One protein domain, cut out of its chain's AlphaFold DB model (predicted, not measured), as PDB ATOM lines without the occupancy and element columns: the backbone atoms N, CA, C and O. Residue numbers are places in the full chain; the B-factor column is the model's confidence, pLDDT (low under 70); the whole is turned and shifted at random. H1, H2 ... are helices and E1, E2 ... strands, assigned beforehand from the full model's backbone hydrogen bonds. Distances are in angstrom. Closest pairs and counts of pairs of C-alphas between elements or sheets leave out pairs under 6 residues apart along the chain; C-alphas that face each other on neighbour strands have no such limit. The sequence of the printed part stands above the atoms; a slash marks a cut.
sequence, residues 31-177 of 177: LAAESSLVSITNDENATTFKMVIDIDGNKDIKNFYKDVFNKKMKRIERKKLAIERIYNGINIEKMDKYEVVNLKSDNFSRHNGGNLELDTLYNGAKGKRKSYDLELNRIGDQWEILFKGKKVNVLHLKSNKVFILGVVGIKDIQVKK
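What this domain is: This is residues 31 to 177 of the 177 residues of an uncharacterized protein of Halobacteriovorax marinus (UniProt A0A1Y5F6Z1). Two strongly twisted sheets make a sandwich, their strands running nearly the same line, and the sheet E5 to E9 is curled like part of a barrel. The short helix H1 sits beside that sheet's strands where the chain changes sheets, and the tip of the E10 and E11 hairpin lies at one far end. The printed part has 147 residues, mostly strand, in the order E1 E2 E3 E4 H1 E5 to E11; the mixed sheet runs E4 E3 E2 E1 E10 E11, the antiparallel one E5 E6 E7 E8 E9. It is compact, radius of gyration of the C-alphas 15.3 A, and spans 53 by 35 by 28 A, only just elongated.

How they stand to each other: Start with E1, residues 33 to 42, and E2, residues 48 to 55, an antiparallel hairpin with N 37 and O 51 at 2.8 A. E3, residues 61 to 69, and E4, residues 75 to 81, continue this meander, each strand the antiparallel neighbour of the one before: look at N 50 and O 67, 2.8 A, then N 66 and O 79, 2.8 A. H1, residues 83 to 88, follows; it only grazes this sheet with residues 83 to 84. It has 0 of 2 O i to N i+4 pairs within hydrogen-bond range, but 2 of 3 O i to N i+3 pairs. A second meander is E5, residues 90 to 95, E6, 98 to 104, E7, 113 to 123, E8, 128 to 139, and E9, 142 to 147; find N 92 and O 101, N 102 and O 119, N 116 and O 134, each at 2.8 A, and N 135 and O 146 at 2.9 A. H1 stands at this sheet's level, height 1.1 A. E10, residues 154 to 162, is parallel to E1, with N 155 and O 39 at 2.8 A. E11, residues 166 to 176, is its antiparallel neighbour, with N 156 and O 174 at 2.7 A, and bends by 71 degrees at residue 169. Between the sheets, the closest C-alphas of E7 and E11 are Tyr 122 and Gly 169, 4.6 A; those of E1 and E9 are Leu 37 and Glu 144, 5.5 A.

Where its parts are: Find C-alpha 33 at (8.975, 11.979, 25.374), where E1 begins its 27.5 A. E7 covers 30.1 A, and E8 35.4 A from (3.685, 45.217, 6.878). E10 covers 25.7 A; E11 ends at (7.546, 36.852, 30.027).

The domain as a whole: The C-alphas farthest apart, Gly 57 and Ile 164, are 52.8 A apart. The printed part has no cut and no long link. Residues 31 to 32 are under pLDDT 70.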
ATOM      1  N   LEU A  31       7.892   5.330  25.713       59.06
ATOM      2  CA  LEU A  31       7.057   6.514  25.703       59.06
ATOM      3  C   LEU A  31       7.889   7.596  25.032       59.06
ATOM      4  O   LEU A  31       8.890   8.054  25.584       59.06
ATOM      5  N   ALA A  32       7.502   7.936  23.807       63.69
ATOM      6  CA  ALA A  32       8.072   9.064  23.106       63.69
ATOM      7  C   ALA A  32       7.886  10.290  24.010       63.69
ATOM      8  O   ALA A  32       6.774  10.587  24.459       63.69
ATOM      9  N   ALA A  33       9.001  10.902  24.404       80.88
ATOM     10  CA  ALA A  33       8.975  11.979  25.374       80.88
ATOM     11  C   ALA A  33       8.516  13.246  24.650       80.88
ATOM     12  O   ALA A  33       9.169  13.718  23.725       80.88
ATOM     13  N   GLU A  34       7.379  13.807  25.046       89.56
ATOM     14  CA  GLU A  34       6.978  15.122  24.553       89.56
ATOM     15  C   GLU A  34       7.667  16.206  25.387       89.56
ATOM     16  O   GLU A  34       7.691  16.136  26.618       89.56
ATOM     17  N   SER A  35       8.194  17.236  24.726       90.31
ATOM     18  CA  SER A  35       8.760  18.411  25.389       90.31
ATOM     19  C   SER A  35       8.090  19.687  24.889       90.31
ATOM     20  O   SER A  35       7.963  19.924  23.688       90.31
ATOM     21  N   SER A  36       7.646  20.528  25.824       93.69
ATOM     22  CA  SER A  36       7.126  21.860  25.520       93.69
ATOM     23  C   SER A  36       8.291  22.832  25.381       93.69
ATOM     24  O   SER A  36       8.994  23.081  26.355       93.69
ATOM     25  N   LEU A  37       8.446  23.434  24.204       95.00
ATOM     26  CA  LEU A  37       9.527  24.375  23.912       95.00
ATOM     27  C   LEU A  37       9.235  25.781  24.433       95.00
ATOM     28  O   LEU A  37      10.031  26.366  25.157       95.00
ATOM     29  N   VAL A  38       8.084  26.331  24.045       95.75
ATOM     30  CA  VAL A  38       7.695  27.701  24.380       95.75
ATOM     31  C   VAL A  38       6.177  27.826  24.395       95.75
ATOM     32  O   VAL A  38       5.477  27.233  23.571       95.75
ATOM     33  N   SER A  39       5.665  28.602  25.344       95.81
ATOM     34  CA  SER A  39       4.265  29.012  25.400       95.81
ATOM     35  C   SER A  39       4.109  30.382  24.750       95.81
ATOM     36  O   SER A  39       4.880  31.296  25.018       95.81
ATOM     37  N   ILE A  40       3.099  30.546  23.911       94.12
ATOM     38  CA  ILE A  40       2.773  31.795  23.233       94.12
ATOM     39  C   ILE A  40       1.412  32.261  23.745       94.12
ATOM     40  O   ILE A  40       0.425  31.530  23.686       94.12
ATOM     41  N   THR A  41       1.366  33.481  24.263       94.38
ATOM     42  CA  THR A  41       0.153  34.133  24.781       94.38
ATOM     43  C   THR A  41      -0.130  35.402  23.987       94.38
ATOM     44  O   THR A  41       0.755  35.896  23.293       94.38
ATOM     45  N   ASN A  42      -1.337  35.952  24.090       91.50
ATOM     46  CA  ASN A  42      -1.716  37.199  23.425       91.50
ATOM     47  C   ASN A  42      -2.581  38.078  24.349       91.50
ATOM     48  O   ASN A  42      -2.937  37.659  25.449       91.50
ATOM     49  N   ASP A  43      -2.848  39.311  23.932       91.00
ATOM     50  CA  ASP A  43      -3.652  40.310  24.648       91.00
ATOM     51  C   ASP A  43      -5.143  40.317  24.268       91.00
ATOM     52  O   ASP A  43      -5.937  40.960  24.954       91.00
ATOM     53  N   GLU A  44      -5.544  39.596  23.221       85.88
ATOM     54  CA  GLU A  44      -6.928  39.587  22.730       85.88
ATOM     55  C   GLU A  44      -7.806  38.558  23.429       85.88
ATOM     56  O   GLU A  44      -8.993  38.786  23.655       85.88
ATOM     57  N   ASN A  45      -7.244  37.398  23.752       85.25
ATOM     58  CA  ASN A  45      -7.987  36.308  24.353       85.25
ATOM     59  C   ASN A  45      -7.129  35.502  25.333       85.25
ATOM     60  O   ASN A  45      -5.905  35.559  25.352       85.25
ATOM     61  N   ALA A  46      -7.808  34.706  26.156       85.19
ATOM     62  CA  ALA A  46      -7.167  33.831  27.135       85.19
ATOM     63  C   ALA A  46      -6.627  32.523  26.519       85.19
ATOM     64  O   ALA A  46      -6.355  31.567  27.248       85.19
ATOM     65  N   THR A  47      -6.523  32.439  25.191       89.62
ATOM     66  CA  THR A  47      -6.000  31.257  24.511       89.62
ATOM     67  C   THR A  47      -4.481  31.269  24.584       89.62
ATOM     68  O   THR A  47      -3.827  32.267  24.286       89.62
ATOM     69  N   THR A  48      -3.909  30.135  24.979       93.12
ATOM     70  CA  THR A  48      -2.458  29.929  25.000       93.12
ATOM     71  C   THR A  48      -2.096  28.880  23.968       93.12
ATOM     72  O   THR A  48      -2.727  27.825  23.903       93.12
ATOM     73  N   PHE A  49      -1.057  29.141  23.187       93.69
ATOM     74  CA  PHE A  49      -0.464  28.154  22.298       93.69
ATOM     75  C   PHE A  49       0.808  27.605  22.927       93.69
ATOM     76  O   PHE A  49       1.525  28.332  23.607       93.69
ATOM     77  N   LYS A  50       1.121  26.337  22.696       95.69
ATOM     78  CA  LYS A  50       2.431  25.776  23.023       95.69
ATOM     79  C   LYS A  50       3.034  25.146  21.790       95.69
ATOM     80  O   LYS A  50       2.371  24.365  21.109       95.69
ATOM     81  N   MET A  51       4.292  25.476  21.535       95.50
ATOM     82  CA  MET A  51       5.114  24.738  20.589       95.50
ATOM     83  C   MET A  51       5.656  23.517  21.319       95.50
ATOM     84  O   MET A  51       6.315  23.653  22.352       95.50
ATOM     85  N   VAL A  52       5.336  22.333  20.816       96.00
ATOM     86  CA  VAL A  52       5.683  21.052  21.435       96.00
ATOM     87  C   VAL A  52       6.463  20.227  20.426       96.00
ATOM     88  O   VAL A  52       6.117  20.204  19.246       96.00
ATOM     89  N   ILE A  53       7.501  19.548  20.889       95.44
ATOM     90  CA  ILE A  53       8.235  18.562  20.105       95.44
ATOM     91  C   ILE A  53       8.021  17.171  20.676       95.44
ATOM     92  O   ILE A  53       7.798  16.990  21.870       95.44
ATOM     93  N   ASP A  54       8.119  16.198  19.790       94.56
ATOM     94  CA  ASP A  54       8.184  14.781  20.107       94.56
ATOM     95  C   ASP A  54       9.561  14.280  19.680       94.56
ATOM     96  O   ASP A  54       9.978  14.533  18.540       94.56
ATOM     97  N   ILE A  55      10.273  13.643  20.609       93.56
ATOM     98  CA  ILE A  55      11.654  13.195  20.417       93.56
ATOM     99  C   ILE A  55      11.749  11.671  20.353       93.56
ATOM    100  O   ILE A  55      10.988  10.950  20.998       93.56
ATOM    101  N   ASP A  56      12.700  11.179  19.563       91.44
ATOM    102  CA  ASP A  56      12.966   9.748  19.432       91.44
ATOM    103  C   ASP A  56      13.936   9.211  20.507       91.44
ATOM    104  O   ASP A  56      14.281   9.892  21.478       91.44
ATOM    105  N   GLY A  57      14.367   7.954  20.353       90.12
ATOM    106  CA  GLY A  57      15.306   7.306  21.272       90.12
ATOM    107  C   GLY A  57      16.673   7.996  21.362       90.12
ATOM    108  O   GLY A  57      17.288   7.958  22.424       90.12
ATOM    109  N   ASN A  58      17.099   8.689  20.301       91.81
ATOM    110  CA  ASN A  58      18.338   9.474  20.248       91.81
ATOM    111  C   ASN A  58      18.137  10.914  20.738       91.81
ATOM    112  O   ASN A  58      19.071  11.717  20.711       91.81
ATOM    113  N   LYS A  59      16.922  11.239  21.200       92.38
ATOM    114  CA  LYS A  59      16.464  12.579  21.584       92.38
ATOM    115  C   LYS A  59      16.454  13.579  20.427       92.38
ATOM    116  O   LYS A  59      16.422  14.788  20.666       92.38
ATOM    117  N   ASP A  60      16.433  13.087  19.192       94.00
ATOM    118  CA  ASP A  60      16.293  13.923  18.006       94.00
ATOM    119  C   ASP A  60      14.822  14.280  17.796       94.00
ATOM    120  O   ASP A  60      13.916  13.505  18.124       94.00
ATOM    121  N   ILE A  61      14.559  15.460  17.234       94.31
ATOM    122  CA  ILE A  61      13.187  15.901  16.987       94.31
ATOM    123  C   ILE A  61      12.573  15.093  15.847       94.31
ATOM    124  O   ILE A  61      12.986  15.189  14.689       94.31
ATOM    125  N   LYS A  62      11.501  14.369  16.165       93.75
ATOM    126  CA  LYS A  62      10.706  13.607  15.203       93.75
ATOM    127  C   LYS A  62       9.551  14.428  14.643       93.75
ATOM    128  O   LYS A  62       9.322  14.421  13.435       93.75
ATOM    129  N   ASN A  63       8.814  15.129  15.506       94.25
ATOM    130  CA  ASN A  63       7.643  15.914  15.116       94.25
ATOM    131  C   ASN A  63       7.581  17.252  15.859       94.25
ATOM    132  O   ASN A  63       7.975  17.338  17.018       94.25
ATOM    133  N   PHE A  64       7.000  18.260  15.205       94.31
ATOM    134  CA  PHE A  64       6.569  19.509  15.830       94.31
ATOM    135  C   PHE A  64       5.047  19.566  15.897       94.31
ATOM    136  O   PHE A  64       4.350  19.184  14.952       94.31
ATOM    137  N   TYR A  65       4.537  20.123  16.984       95.62
ATOM    138  CA  TYR A  65       3.125  20.368  17.199       95.62
ATOM    139  C   TYR A  65       2.895  21.786  17.705       95.62
ATOM    140  O   TYR A  65       3.712  22.364  18.423       95.62
ATOM    141  N   LYS A  66       1.729  22.312  17.355       95.31
ATOM    142  CA  LYS A  66       1.104  23.445  18.015       95.31
ATOM    143  C   LYS A  66      -0.079  22.921  18.818       95.31
ATOM    144  O   LYS A  66      -1.060  22.458  18.235       95.31
ATOM    145  N   ASP A  67       0.004  23.038  20.133       96.25
ATOM    146  CA  ASP A  67      -1.099  22.722  21.037       96.25
ATOM    147  C   ASP A  67      -1.815  24.012  21.442       96.25
ATOM    148  O   ASP A  67      -1.172  24.988  21.828       96.25
ATOM    149  N   VAL A  68      -3.145  24.020  21.375       95.62
ATOM    150  CA  VAL A  68      -3.982  25.163  21.761       95.62
ATOM    151  C   VAL A  68      -4.696  24.848  23.066       95.62
ATOM    152  O   VAL A  68      -5.328  23.799  23.204       95.62
ATOM    153  N   PHE A  69      -4.625  25.772  24.018       95.94
ATOM    154  CA  PHE A  69      -5.211  25.655  25.346       95.94
ATOM    155  C   PHE A  69      -6.224  26.769  25.585       95.94
ATOM    156  O   PHE A  69      -5.983  27.930  25.255       95.94
ATOM    157  N   ASN A  70      -7.350  26.414  26.200       94.31
ATOM    158  CA  ASN A  70      -8.352  27.387  26.628       94.31
ATOM    159  C   ASN A  70      -7.973  28.053  27.967       94.31
ATOM    160  O   ASN A  70      -7.003  27.673  28.619       94.31
ATOM    161  N   LYS A  71      -8.819  28.978  28.441       92.31
ATOM    162  CA  LYS A  71      -8.639  29.693  29.723       92.31
ATOM    163  C   LYS A  71      -8.503  28.805  30.969       92.31
ATOM    164  O   LYS A  71      -8.039  29.271  31.999       92.31
ATOM    165  N   LYS A  72      -8.957  27.546  30.904       94.19
ATOM    166  CA  LYS A  72      -8.851  26.556  31.991       94.19
ATOM    167  C   LYS A  72      -7.614  25.663  31.835       94.19
ATOM    168  O   LYS A  72      -7.544  24.620  32.473       94.19
ATOM    169  N   MET A  73      -6.684  26.019  30.944       91.88
ATOM    170  CA  MET A  73      -5.493  25.235  30.602       91.88
ATOM    171  C   MET A  73      -5.801  23.819  30.093       91.88
ATOM    172  O   MET A  73      -4.941  22.941  30.119       91.88
ATOM    173  N   LYS A  74      -7.014  23.586  29.574       95.00
ATOM    174  CA  LYS A  74      -7.353  22.338  28.885       95.00
ATOM    175  C   LYS A  74      -6.940  22.458  27.422       95.00
ATOM    176  O   LYS A  74      -7.345  23.417  26.759       95.00
ATOM    177  N   ARG A  75      -6.178  21.481  26.917       96.06
ATOM    178  CA  ARG A  75      -5.860  21.380  25.486       96.06
ATOM    179  C   ARG A  75      -7.149  21.146  24.700       96.06
ATOM    180  O   ARG A  75      -7.875  20.195  24.985       96.06
ATOM    181  N   ILE A  76      -7.428  22.027  23.749       96.62
ATOM    182  CA  ILE A  76      -8.611  21.981  22.879       96.62
ATOM    183  C   ILE A  76      -8.260  21.632  21.434       96.62
ATOM    184  O   ILE A  76      -9.121  21.149  20.709       96.62
ATOM    185  N   GLU A  77      -7.004  21.818  21.031       95.81
ATOM    186  CA  GLU A  77      -6.531  21.493  19.686       95.81
ATOM    187  C   GLU A  77      -5.066  21.049  19.739       95.81
ATOM    188  O   GLU A  77      -4.294  21.523  20.579       95.81
ATOM    189  N   ARG A  78      -4.686  20.153  18.828       95.75
ATOM    190  CA  ARG A  78      -3.298  19.821  18.504       95.75
ATOM    191  C   ARG A  78      -3.162  19.780  16.990       95.75
ATOM    192  O   ARG A  78      -3.848  19.005  16.328       95.75
ATOM    193  N   LYS A  79      -2.234  20.567  16.455       95.06
ATOM    194  CA  LYS A  79      -1.907  20.606  15.031       95.06
ATOM    195  C   LYS A  79      -0.469  20.155  14.826       95.06
ATOM    196  O   LYS A  79       0.453  20.785  15.337       95.06
ATOM    197  N   LYS A  80      -0.269  19.086  14.054       95.19
ATOM    198  CA  LYS A  80       1.066  18.675  13.606       95.19
ATOM    199  C   LYS A  80       1.594  19.678  12.581       95.19
ATOM    200  O   LYS A  80       0.890  20.028  11.634       95.19
ATOM    201  N   LEU A  81       2.824  20.138  12.776       93.31
ATOM    202  CA  LEU A  81       3.526  21.014  11.848       93.31
ATOM    203  C   LEU A  81       4.433  20.165  10.953       93.31
ATOM    204  O   LEU A  81       5.171  19.303  11.430       93.31
ATOM    205  N   ALA A  82       4.349  20.409   9.649       91.44
ATOM    206  CA  ALA A  82       5.166  19.762   8.629       91.44
ATOM    207  C   ALA A  82       6.601  20.302   8.707       91.44
ATOM    208  O   ALA A  82       6.916  21.297   8.061       91.44
ATOM    209  N   ILE A  83       7.444  19.696   9.545       86.19
ATOM    210  CA  ILE A  83       8.800  20.171   9.868       86.19
ATOM    211  C   ILE A  83       9.675  20.362   8.624       86.19
ATOM    212  O   ILE A  83      10.464  21.292   8.552       86.19
ATOM    213  N   GLU A  84       9.485  19.530   7.604       88.62
ATOM    214  CA  GLU A  84      10.146  19.616   6.304       88.62
ATOM    215  C   GLU A  84       9.872  20.938   5.575       88.62
ATOM    216  O   GLU A  84      10.683  21.383   4.765       88.62
ATOM    217  N   ARG A  85       8.761  21.611   5.892       91.94
ATOM    218  CA  ARG A  85       8.412  22.919   5.333       91.94
ATOM    219  C   ARG A  85       9.045  24.086   6.086       91.94
ATOM    220  O   ARG A  85       8.867  25.214   5.639       91.94
ATOM    221  N   ILE A  86       9.773  23.859   7.183       92.44
ATOM    222  CA  ILE A  86      10.346  24.949   7.990       92.44
ATOM    223  C   ILE A  86      11.324  25.807   7.177       92.44
ATOM    224  O   ILE A  86      11.365  27.017   7.366       92.44
ATOM    225  N   TYR A  87      12.000  25.218   6.189       92.19
ATOM    226  CA  TYR A  87      12.862  25.932   5.241       92.19
ATOM    227  C   TYR A  87      12.109  26.931   4.356       92.19
ATOM    228  O   TYR A  87      12.606  28.011   4.056       92.19
ATOM    229  N   ASN A  88      10.870  26.602   3.986       90.81
ATOM    230  CA  ASN A  88      10.015  27.443   3.143       90.81
ATOM    231  C   ASN A  88       9.072  28.342   3.958       90.81
ATOM    232  O   ASN A  88       8.311  29.119   3.384       90.81
ATOM    233  N   GLY A  89       9.093  28.220   5.285       91.75
ATOM    234  CA  GLY A  89       8.137  28.854   6.178       91.75
ATOM    235  C   GLY A  89       6.896  27.993   6.442       91.75
ATOM    236  O   GLY A  89       6.270  27.420   5.543       91.75
ATOM    237  N   ILE A  90       6.510  27.932   7.713       93.31
ATOM    238  CA  ILE A  90       5.292  27.282   8.194       93.31
ATOM    239  C   ILE A  90       4.447  28.323   8.908       93.31
ATOM    240  O   ILE A  90       4.902  28.972   9.848       93.31
ATOM    241  N   ASN A  91       3.183  28.432   8.517       91.75
ATOM    242  CA  ASN A  91       2.237  29.244   9.259       91.75
ATOM    243  C   ASN A  91       1.822  28.560  10.576       91.75
ATOM    244  O   ASN A  91       1.262  27.456  10.579       91.75
ATOM    245  N   ILE A  92       2.079  29.248  11.689       90.56
ATOM    246  CA  ILE A  92       1.714  28.816  13.042       90.56
ATOM    247  C   ILE A  92       0.343  29.373  13.428       90.56
ATOM    248  O   ILE A  92      -0.452  28.658  14.043       90.56
ATOM    249  N   GLU A  93       0.043  30.618  13.052       87.94
ATOM    250  CA  GLU A  93      -1.209  31.292  13.412       87.94
ATOM    251  C   GLU A  93      -1.847  32.010  12.224       87.94
ATOM    252  O   GLU A  93      -1.181  32.764  11.502       87.94
ATOM    253  N   LYS A  94      -3.162  31.815  12.073       84.56
ATOM    254  CA  LYS A  94      -4.012  32.551  11.134       84.56
ATOM    255  C   LYS A  94      -5.075  33.318  11.900       84.56
ATOM    256  O   LYS A  94      -5.639  32.793  12.852       84.56
ATOM    257  N   MET A  95      -5.377  34.522  11.434       78.44
ATOM    258  CA  MET A  95      -6.556  35.278  11.850       78.44
ATOM    259  C   MET A  95      -7.323  35.628  10.578       78.44
ATOM    260  O   MET A  95      -6.785  36.285   9.681       78.44
ATOM    261  N   ASP A  96      -8.548  35.120  10.470       77.94
ATOM    262  CA  ASP A  96      -9.355  35.143   9.250       77.94
ATOM    263  C   ASP A  96      -8.573  34.618   8.029       77.94
ATOM    264  O   ASP A  96      -8.141  33.465   7.995       77.94
ATOM    265  N   LYS A  97      -8.360  35.469   7.020       79.81
ATOM    266  CA  LYS A  97      -7.606  35.148   5.801       79.81
ATOM    267  C   LYS A  97      -6.104  35.426   5.902       79.81
ATOM    268  O   LYS A  97      -5.376  35.150   4.952       79.81
ATOM    269  N   TYR A  98      -5.639  36.011   7.003       84.12
ATOM    270  CA  TYR A  98      -4.265  36.481   7.128       84.12
ATOM    271  C   TYR A  98      -3.390  35.497   7.901       84.12
ATOM    272  O   TYR A  98      -3.758  34.993   8.961       84.12
ATOM    273  N   GLU A  99      -2.186  35.270   7.384       89.25
ATOM    274  CA  GLU A  99      -1.128  34.525   8.060       89.25
ATOM    275  C   GLU A  99      -0.379  35.456   9.013       89.25
ATOM    276  O   GLU A  99       0.446  36.281   8.602       89.25
ATOM    277  N   VAL A 100      -0.729  35.364  10.294       90.81
ATOM    278  CA  VAL A 100      -0.317  36.338  11.308       90.81
ATOM    279  C   VAL A 100       1.022  35.984  11.930       90.81
ATOM    280  O   VAL A 100       1.787  36.893  12.240       90.81
ATOM    281  N   VAL A 101       1.333  34.694  12.063       92.38
ATOM    282  CA  VAL A 101       2.626  34.220  12.569       92.38
ATOM    283  C   VAL A 101       3.142  33.092  11.691       92.38
ATOM    284  O   VAL A 101       2.488  32.054  11.566       92.38
ATOM    285  N   ASN A 102       4.328  33.288  11.129       94.38
ATOM    286  CA  ASN A 102       5.060  32.319  10.329       94.38
ATOM    287  C   ASN A 102       6.400  32.011  10.996       94.38
ATOM    288  O   ASN A 102       7.005  32.880  11.615       94.38
ATOM    289  N   LEU A 103       6.855  30.770  10.871       95.38
ATOM    290  CA  LEU A 103       8.144  30.317  11.376       95.38
ATOM    291  C   LEU A 103       8.956  29.731  10.236       95.38
ATOM    292  O   LEU A 103       8.470  28.844   9.530       95.38
ATOM    293  N   LYS A 104      10.183  30.209  10.087       96.56
ATOM    294  CA  LYS A 104      11.131  29.754   9.076       96.56
ATOM    295  C   LYS A 104      12.464  29.397   9.730       96.56
ATOM    296  O   LYS A 104      12.776  29.894  10.805       96.56
ATOM    297  N   SER A 105      13.248  28.539   9.094       97.06
ATOM    298  CA  SER A 105      14.653  28.338   9.444       97.06
ATOM    299  C   SER A 105      15.456  27.918   8.224       97.06
ATOM    300  O   SER A 105      15.041  27.012   7.511       97.06
ATOM    301  N   ASP A 106      16.615  28.537   8.019       96.25
ATOM    302  CA  ASP A 106      17.504  28.210   6.897       96.25
ATOM    303  C   ASP A 106      18.534  27.120   7.244       96.25
ATOM    304  O   ASP A 106      19.155  26.547   6.354       96.25
ATOM    305  N   ASN A 107      18.710  26.802   8.530       96.44
ATOM    306  CA  ASN A 107      19.717  25.851   9.014       96.44
ATOM    307  C   ASN A 107      19.165  24.848  10.041       96.44
ATOM    308  O   ASN A 107      19.921  24.317  10.854       96.44
ATOM    309  N   PHE A 108      17.855  24.590  10.025       96.31
ATOM    310  CA  PHE A 108      17.223  23.681  10.976       96.31
ATOM    311  C   PHE A 108      17.707  22.234  10.821       96.31
ATOM    312  O   PHE A 108      17.556  21.598   9.781       96.31
ATOM    313  N   SER A 109      18.164  21.649  11.919       95.12
ATOM    314  CA  SER A 109      18.508  20.242  12.035       95.12
ATOM    315  C   SER A 109      17.693  19.567  13.137       95.12
ATOM    316  O   SER A 109      17.526  20.100  14.231       95.12
ATOM    317  N   ARG A 110      17.242  18.333  12.889       94.69
ATOM    318  CA  ARG A 110      16.521  17.525  13.889       94.69
ATOM    319  C   ARG A 110      17.379  17.133  15.094       94.69
ATOM    320  O   ARG A 110      16.816  16.881  16.152       94.69
ATOM    321  N   HIS A 111      18.703  17.083  14.934       95.00
ATOM    322  CA  HIS A 111      19.632  16.644  15.980       95.00
ATOM    323  C   HIS A 111      20.266  17.813  16.751       95.00
ATOM    324  O   HIS A 111      20.554  17.651  17.933       95.00
ATOM    325  N   ASN A 112      20.417  18.989  16.120       94.50
ATOM    326  CA  ASN A 112      21.077  20.164  16.721       94.50
ATOM    327  C   ASN A 112      20.183  21.404  16.868       94.50
ATOM    328  O   ASN A 112      20.565  22.343  17.559       94.50
ATOM    329  N   GLY A 113      19.013  21.432  16.227       95.50
ATOM    330  CA  GLY A 113      18.175  22.626  16.151       95.50
ATOM    331  C   GLY A 113      18.677  23.615  15.105       95.50
ATOM    332  O   GLY A 113      19.096  23.196  14.028       95.50
ATOM    333  N   GLY A 114      18.584  24.913  15.375       96.94
ATOM    334  CA  GLY A 114      18.993  25.951  14.429       96.94
ATOM    335  C   GLY A 114      18.386  27.319  14.721       96.94
ATOM    336  O   GLY A 114      17.605  27.494  15.659       96.94
ATOM    337  N   ASN A 115      18.730  28.287  13.877       98.06
ATOM    338  CA  ASN A 115      18.204  29.644  13.949       98.06
ATOM    339  C   ASN A 115      16.803  29.661  13.349       98.06
ATOM    340  O   ASN A 115      16.599  29.210  12.219       98.06
ATOM    341  N   LEU A 116      15.837  30.177  14.095       97.06
ATOM    342  CA  LEU A 116      14.459  30.302  13.656       97.06
ATOM    343  C   LEU A 116      14.116  31.778  13.467       97.06
ATOM    344  O   LEU A 116      14.312  32.593  14.361       97.06
ATOM    345  N   GLU A 117      13.519  32.104  12.333       97.44
ATOM    346  CA  GLU A 117      12.917  33.406  12.087       97.44
ATOM    347  C   GLU A 117      11.417  33.318  12.372       97.44
ATOM    348  O   GLU A 117      10.681  32.564  11.725       97.44
ATOM    349  N   LEU A 118      10.956  34.088  13.356       95.88
ATOM    350  CA  LEU A 118       9.543  34.264  13.650       95.88
ATOM    351  C   LEU A 118       9.048  35.541  12.974       95.88
ATOM    352  O   LEU A 118       9.317  36.651  13.429       95.88
ATOM    353  N   ASP A 119       8.297  35.382  11.898       95.94
ATOM    354  CA  ASP A 119       7.769  36.471  11.092       95.94
ATOM    355  C   ASP A 119       6.301  36.743  11.455       95.94
ATOM    356  O   ASP A 119       5.437  35.862  11.413       95.94
ATOM    357  N   THR A 120       6.004  37.986  11.826       95.38
ATOM    358  CA  THR A 120       4.683  38.411  12.293       95.38
ATOM    359  C   THR A 120       4.073  39.480  11.406       95.38
ATOM    360  O   THR A 120       4.737  40.427  10.978       95.38
ATOM    361  N   LEU A 121       2.767  39.383  11.178       94.62
ATOM    362  CA  LEU A 121       2.016  40.408  10.467       94.62
ATOM    363  C   LEU A 121       1.788  41.608  11.387       94.62
ATOM    364  O   LEU A 121       0.915  41.573  12.245       94.62
ATOM    365  N   TYR A 122       2.540  42.688  11.196       94.06
ATOM    366  CA  TYR A 122       2.392  43.917  11.976       94.06
ATOM    367  C   TYR A 122       1.113  44.680  11.625       94.06
ATOM    368  O   TYR A 122       0.464  45.249  12.503       94.06
ATOM    369  N   ASN A 123       0.762  44.733  10.340       89.88
ATOM    370  CA  ASN A 123      -0.461  45.373   9.868       89.88
ATOM    371  C   ASN A 123      -0.968  44.680   8.595       89.88
ATOM    372  O   ASN A 123      -0.375  44.852   7.529       89.88
ATOM    373  N   GLY A 124      -2.077  43.951   8.705       85.88
ATOM    374  CA  GLY A 124      -2.710  43.220   7.608       85.88
ATOM    375  C   GLY A 124      -3.261  44.100   6.492       85.88
ATOM    376  O   GLY A 124      -3.193  43.705   5.334       85.88
ATOM    377  N   ALA A 125      -3.709  45.319   6.798       84.81
ATOM    378  CA  ALA A 125      -4.202  46.252   5.781       84.81
ATOM    379  C   ALA A 125      -3.075  46.807   4.893       84.81
ATOM    380  O   ALA A 125      -3.301  47.109   3.727       84.81
ATOM    381  N   LYS A 126      -1.859  46.943   5.438       87.44
ATOM    382  CA  LYS A 126      -0.677  47.444   4.709       87.44
ATOM    383  C   LYS A 126       0.297  46.341   4.282       87.44
ATOM    384  O   LYS A 126       1.331  46.655   3.707       87.44
ATOM    385  N   GLY A 127       0.035  45.084   4.644       88.50
ATOM    386  CA  GLY A 127       0.961  43.966   4.434       88.50
ATOM    387  C   GLY A 127       2.300  44.092   5.173       88.50
ATOM    388  O   GLY A 127       3.250  43.391   4.840       88.50
ATOM    389  N   LYS A 128       2.417  44.984   6.168       94.50
ATOM    390  CA  LYS A 128       3.685  45.217   6.878       94.50
ATOM    391  C   LYS A 128       3.955  44.075   7.852       94.50
ATOM    392  O   LYS A 128       3.070  43.736   8.639       94.50
ATOM    393  N   ARG A 129       5.184  43.557   7.854       95.62
ATOM    394  CA  ARG A 129       5.621  42.450   8.716       95.62
ATOM    395  C   ARG A 129       6.832  42.818   9.580       95.62
ATOM    396  O   ARG A 129       7.446  43.865   9.367       95.62
ATOM    397  N   LYS A 130       7.107  42.002  10.596       96.38
ATOM    398  CA  LYS A 130       8.259  42.097  11.504       96.38
ATOM    399  C   LYS A 130       8.815  40.705  11.770       96.38
ATOM    400  O   LYS A 130       8.048  39.843  12.194       96.38
ATOM    401  N   SER A 131      10.125  40.561  11.635       96.19
ATOM    402  CA  SER A 131      10.851  39.334  11.962       96.19
ATOM    403  C   SER A 131      11.532  39.430  13.326       96.19
ATOM    404  O   SER A 131      11.957  40.509  13.749       96.19
ATOM    405  N   TYR A 132      11.614  38.293  14.008       96.50
ATOM    406  CA  TYR A 132      12.304  38.124  15.280       96.50
ATOM    407  C   TYR A 132      13.161  36.863  15.218       96.50
ATOM    408  O   TYR A 132      12.653  35.793  14.884       96.50
ATOM    409  N   ASP A 133      14.424  36.988  15.607       97.31
ATOM    410  CA  ASP A 133      15.352  35.863  15.643       97.31
ATOM    411  C   ASP A 133      15.189  35.089  16.953       97.31
ATOM    412  O   ASP A 133      15.321  35.643  18.052       97.31
ATOM    413  N   LEU A 134      14.883  33.802  16.826       97.62
ATOM    414  CA  LEU A 134      14.912  32.819  17.897       97.62
ATOM    415  C   LEU A 134      15.999  31.785  17.586       97.62
ATOM    416  O   LEU A 134      16.383  31.588  16.436       97.62
ATOM    417  N   GLU A 135      16.432  31.052  18.597       98.00
ATOM    418  CA  GLU A 135      17.313  29.896  18.418       98.00
ATOM    419  C   GLU A 135      16.639  28.686  19.051       98.00
ATOM    420  O   GLU A 135      16.082  28.786  20.142       98.00
ATOM    421  N   LEU A 136      16.661  27.547  18.374       97.44
ATOM    422  CA  LEU A 136      16.295  26.268  18.960       97.44
ATOM    423  C   LEU A 136      17.576  25.502  19.230       97.44
ATOM    424  O   LEU A 136      18.241  25.093  18.283       97.44
ATOM    425  N   ASN A 137      17.870  25.268  20.503       96.81
ATOM    426  CA  ASN A 137      19.105  24.624  20.918       96.81
ATOM    427  C   ASN A 137      18.821  23.314  21.641       96.81
ATOM    428  O   ASN A 137      17.837  23.177  22.375       96.81
ATOM    429  N   ARG A 138      19.737  22.366  21.451       95.62
ATOM    430  CA  ARG A 138      19.817  21.138  22.231       95.62
ATOM    431  C   ARG A 138      20.930  21.266  23.269       95.62
ATOM    432  O   ARG A 138      22.084  21.498  22.918       95.62
ATOM    433  N   ILE A 139      20.586  21.088  24.541       92.69
ATOM    434  CA  ILE A 139      21.524  21.045  25.667       92.69
ATOM    435  C   ILE A 139      21.430  19.656  26.298       92.69
ATOM    436  O   ILE A 139      20.502  19.355  27.050       92.69
ATOM    437  N   GLY A 140      22.383  18.787  25.954       91.25
ATOM    438  CA  GLY A 140      22.318  17.365  26.297       91.25
ATOM    439  C   GLY A 140      21.080  16.713  25.675       91.25
ATOM    440  O   GLY A 140      20.935  16.682  24.455       91.25
ATOM    441  N   ASP A 141      20.166  16.242  26.521       90.06
ATOM    442  CA  ASP A 141      18.903  15.612  26.108       90.06
ATOM    443  C   ASP A 141      17.708  16.576  26.126       90.06
ATOM    444  O   ASP A 141      16.569  16.175  25.870       90.06
ATOM    445  N   GLN A 142      17.942  17.845  26.463       92.31
ATOM    446  CA  GLN A 142      16.900  18.857  26.572       92.31
ATOM    447  C   GLN A 142      16.919  19.802  25.380       92.31
ATOM    448  O   GLN A 142      17.968  20.125  24.831       92.31
ATOM    449  N   TRP A 143      15.735  20.277  25.018       96.19
ATOM    450  CA  TRP A 143      15.535  21.249  23.955       96.19
ATOM    451  C   TRP A 143      14.978  22.539  24.530       96.19
ATOM    452  O   TRP A 143      14.090  22.510  25.387       96.19
ATOM    453  N   GLU A 144      15.469  23.670  24.041       96.62
ATOM    454  CA  GLU A 144      15.011  24.980  24.480       96.62
ATOM    455  C   GLU A 144      15.014  26.013  23.364       96.62
ATOM    456  O   GLU A 144      15.777  25.924  22.404       96.62
ATOM    457  N   ILE A 145      14.134  27.001  23.513       97.38
ATOM    458  CA  ILE A 145      14.096  28.177  22.652       97.38
ATOM    459  C   ILE A 145      14.831  29.311  23.350       97.38
ATOM    460  O   ILE A 145      14.520  29.648  24.498       97.38
ATOM    461  N   LEU A 146      15.772  29.927  22.644       97.44
ATOM    462  CA  LEU A 146      16.414  31.162  23.051       97.44
ATOM    463  C   LEU A 146      15.834  32.344  22.277       97.44
ATOM    464  O   LEU A 146      15.506  32.250  21.096       97.44
ATOM    465  N   PHE A 147      15.754  33.486  22.948       96.06
ATOM    466  CA  PHE A 147      15.542  34.786  22.334       96.06
ATOM    467  C   PHE A 147      16.667  35.705  22.784       96.06
ATOM    468  O   PHE A 147      16.825  35.946  23.985       96.06
ATOM    469  N   LYS A 148      17.454  36.214  21.829       94.44
ATOM    470  CA  LYS A 148      18.643  37.035  22.118       94.44
ATOM    471  C   LYS A 148      19.605  36.321  23.084       94.44
ATOM    472  O   LYS A 148      19.998  36.892  24.104       94.44
ATOM    473  N   GLY A 149      19.899  35.047  22.807       95.06
ATOM    474  CA  GLY A 149      20.792  34.204  23.609       95.06
ATOM    475  C   GLY A 149      20.280  33.810  25.002       95.06
ATOM    476  O   GLY A 149      21.047  33.283  25.804       95.06
ATOM    477  N   LYS A 150      19.011  34.076  25.342       95.69
ATOM    478  CA  LYS A 150      18.427  33.720  26.648       95.69
ATOM    479  C   LYS A 150      17.253  32.775  26.490       95.69
ATOM    480  O   LYS A 150      16.380  33.037  25.670       95.69
ATOM    481  N   LYS A 151      17.191  31.742  27.332       95.81
ATOM    482  CA  LYS A 151      16.064  30.806  27.374       95.81
ATOM    483  C   LYS A 151      14.747  31.539  27.593       95.81
ATOM    484  O   LYS A 151      14.630  32.361  28.506       95.81
ATOM    485  N   VAL A 152      13.747  31.195  26.788       96.69
ATOM    486  CA  VAL A 152      12.394  31.734  26.887       96.69
ATOM    487  C   VAL A 152      11.377  30.615  27.002       96.69
ATOM    488  O   VAL A 152      11.236  29.787  26.110       96.69
ATOM    489  N   ASN A 153      10.593  30.664  28.077       95.94
ATOM    490  CA  ASN A 153       9.464  29.759  28.276       95.94
ATOM    491  C   ASN A 153       8.146  30.365  27.781       95.94
ATOM    492  O   ASN A 153       7.225  29.624  27.433       95.94
ATOM    493  N   VAL A 154       8.040  31.702  27.763       96.38
ATOM    494  CA  VAL A 154       6.820  32.418  27.382       96.38
ATOM    495  C   VAL A 154       7.125  33.598  26.462       96.38
ATOM    496  O   VAL A 154       7.808  34.548  26.847       96.38
ATOM    497  N   LEU A 155       6.539  33.568  25.266       95.38
ATOM    498  CA  LEU A 155       6.424  34.710  24.365       95.38
ATOM    499  C   LEU A 155       5.009  35.286  24.467       95.38
ATOM    500  O   LEU A 155       4.011  34.566  24.458       95.38
ATOM    501  N   HIS A 156       4.903  36.601  24.577       95.25
ATOM    502  CA  HIS A 156       3.639  37.317  24.625       95.25
ATOM    503  C   HIS A 156       3.516  38.221  23.407       95.25
ATOM    504  O   HIS A 156       4.297  39.158  23.236       95.25
ATOM    505  N   LEU A 157       2.537  37.922  22.561       93.56
ATOM    506  CA  LEU A 157       2.203  38.697  21.379       93.56
ATOM    507  C   LEU A 157       1.372  39.902  21.809       93.56
ATOM    508  O   LEU A 157       0.302  39.747  22.394       93.56
ATOM    509  N   LYS A 158       1.873  41.100  21.524       94.25
ATOM    510  CA  LYS A 158       1.148  42.346  21.757       94.25
ATOM    511  C   LYS A 158       0.430  42.737  20.477       94.25
ATOM    512  O   LYS A 158       1.095  42.952  19.462       94.25
ATOM    513  N   SER A 159      -0.885  42.879  20.505       91.50
ATOM    514  CA  SER A 159      -1.654  43.241  19.324       91.50
ATOM    515  C   SER A 159      -1.396  44.677  18.889       91.50
ATOM    516  O   SER A 159      -1.157  45.598  19.676       91.50
ATOM    517  N   ASN A 160      -1.434  44.873  17.578       91.56
ATOM    518  CA  ASN A 160      -1.485  46.176  16.952       91.56
ATOM    519  C   ASN A 160      -2.948  46.519  16.690       91.56
ATOM    520  O   ASN A 160      -3.608  45.828  15.916       91.56
ATOM    521  N   LYS A 161      -3.448  47.577  17.328       89.12
ATOM    522  CA  LYS A 161      -4.839  48.014  17.202       89.12
ATOM    523  C   LYS A 161      -4.916  49.366  16.513       89.12
ATOM    524  O   LYS A 161      -4.145  50.273  16.824       89.12
ATOM    525  N   VAL A 162      -5.876  49.503  15.607       87.25
ATOM    526  CA  VAL A 162      -6.277  50.776  15.003       87.25
ATOM    527  C   VAL A 162      -7.701  51.059  15.459       87.25
ATOM    528  O   VAL A 162      -8.555  50.188  15.345       87.25
ATOM    529  N   PHE A 163      -7.956  52.269  15.960       81.38
ATOM    530  CA  PHE A 163      -9.202  52.637  16.649       81.38
ATOM    531  C   PHE A 163     -10.489  52.204  15.919       81.38
ATOM    532  O   PHE A 163     -11.411  51.714  16.557       81.38
ATOM    533  N   ILE A 164     -10.524  52.321  14.588       83.75
ATOM    534  CA  ILE A 164     -11.707  52.003  13.768       83.75
ATOM    535  C   ILE A 164     -11.730  50.536  13.306       83.75
ATOM    536  O   ILE A 164     -12.796  49.956  13.143       83.75
ATOM    537  N   LEU A 165     -10.561  49.925  13.080       81.62
ATOM    538  CA  LEU A 165     -10.439  48.599  12.454       81.62
ATOM    539  C   LEU A 165     -10.207  47.464  13.463       81.62
ATOM    540  O   LEU A 165     -10.130  46.305  13.068       81.62
ATOM    541  N   GLY A 166     -10.060  47.780  14.751       84.81
ATOM    542  CA  GLY A 166      -9.728  46.796  15.775       84.81
ATOM    543  C   GLY A 166      -8.296  46.273  15.630       84.81
ATOM    544  O   GLY A 166      -7.367  47.040  15.358       84.81
ATOM    545  N   VAL A 167      -8.101  44.973  15.861       86.62
ATOM    546  CA  VAL A 167      -6.791  44.311  15.760       86.62
ATOM    547  C   VAL A 167      -6.403  44.157  14.298       86.62
ATOM    548  O   VAL A 167      -7.079  43.485  13.529       86.62
ATOM    549  N   VAL A 168      -5.277  44.755  13.923       88.75
ATOM    550  CA  VAL A 168      -4.745  44.708  12.555       88.75
ATOM    551  C   VAL A 168      -3.481  43.859  12.435       88.75
ATOM    552  O   VAL A 168      -2.955  43.726  11.334       88.75
ATOM    553  N   GLY A 169      -2.956  43.311  13.533       90.62
ATOM    554  CA  GLY A 169      -1.745  42.490  13.522       90.62
ATOM    555  C   GLY A 169      -1.055  42.407  14.881       90.62
ATOM    556  O   GLY A 169      -1.664  42.689  15.907       90.62
ATOM    557  N   ILE A 170       0.234  42.071  14.882       92.94
ATOM    558  CA  ILE A 170       1.099  41.968  16.063       92.94
ATOM    559  C   ILE A 170       2.057  43.156  16.088       92.94
ATOM    560  O   ILE A 170       2.926  43.324  15.233       92.94
ATOM    561  N   LYS A 171       1.912  44.007  17.101       94.06
ATOM    562  CA  LYS A 171       2.758  45.180  17.304       94.06
ATOM    563  C   LYS A 171       4.167  44.781  17.714       94.06
ATOM    564  O   LYS A 171       5.118  45.399  17.229       94.06
ATOM    565  N   ASP A 172       4.286  43.828  18.632       94.38
ATOM    566  CA  ASP A 172       5.554  43.435  19.246       94.38
ATOM    567  C   ASP A 172       5.477  42.044  19.894       94.38
ATOM    568  O   ASP A 172       4.378  41.556  20.176       94.38
ATOM    569  N   ILE A 173       6.634  41.443  20.183       93.12
ATOM    570  CA  ILE A 173       6.750  40.212  20.976       93.12
ATOM    571  C   ILE A 173       7.545  40.499  22.245       93.12
ATOM    572  O   ILE A 173       8.642  41.051  22.207       93.12
ATOM    573  N   GLN A 174       6.996  40.086  23.384       95.06
ATOM    574  CA  GLN A 174       7.603  40.286  24.696       95.06
ATOM    575  C   GLN A 174       7.929  38.950  25.353       95.06
ATOM    576  O   GLN A 174       7.111  38.035  25.355       95.06
ATOM    577  N   VAL A 175       9.103  38.852  25.969       95.12
ATOM    578  CA  VAL A 175       9.450  37.707  26.814       95.12
ATOM    579  C   VAL A 175       8.818  37.900  28.187       95.12
ATOM    580  O   VAL A 175       9.043  38.928  28.828       95.12
ATOM    581  N   LYS A 176       8.049  36.911  28.648       92.06
ATOM    582  CA  LYS A 176       7.546  36.852  30.027       92.06
ATOM    583  C   LYS A 176       8.315  35.794  30.817       92.06
ATOM    584  O   LYS A 176       8.761  34.797  30.247       92.06
ATOM    585  N   LYS A 177       8.510  36.069  32.107       77.56
ATOM    586  CA  LYS A 177       9.068  35.107  33.063       77.56
ATOM    587  C   LYS A 177       8.016  34.081  33.453       77.56
ATOM    588  O   LYS A 177       6.835  34.486  33.542       77.56
TER     589      LYS A 177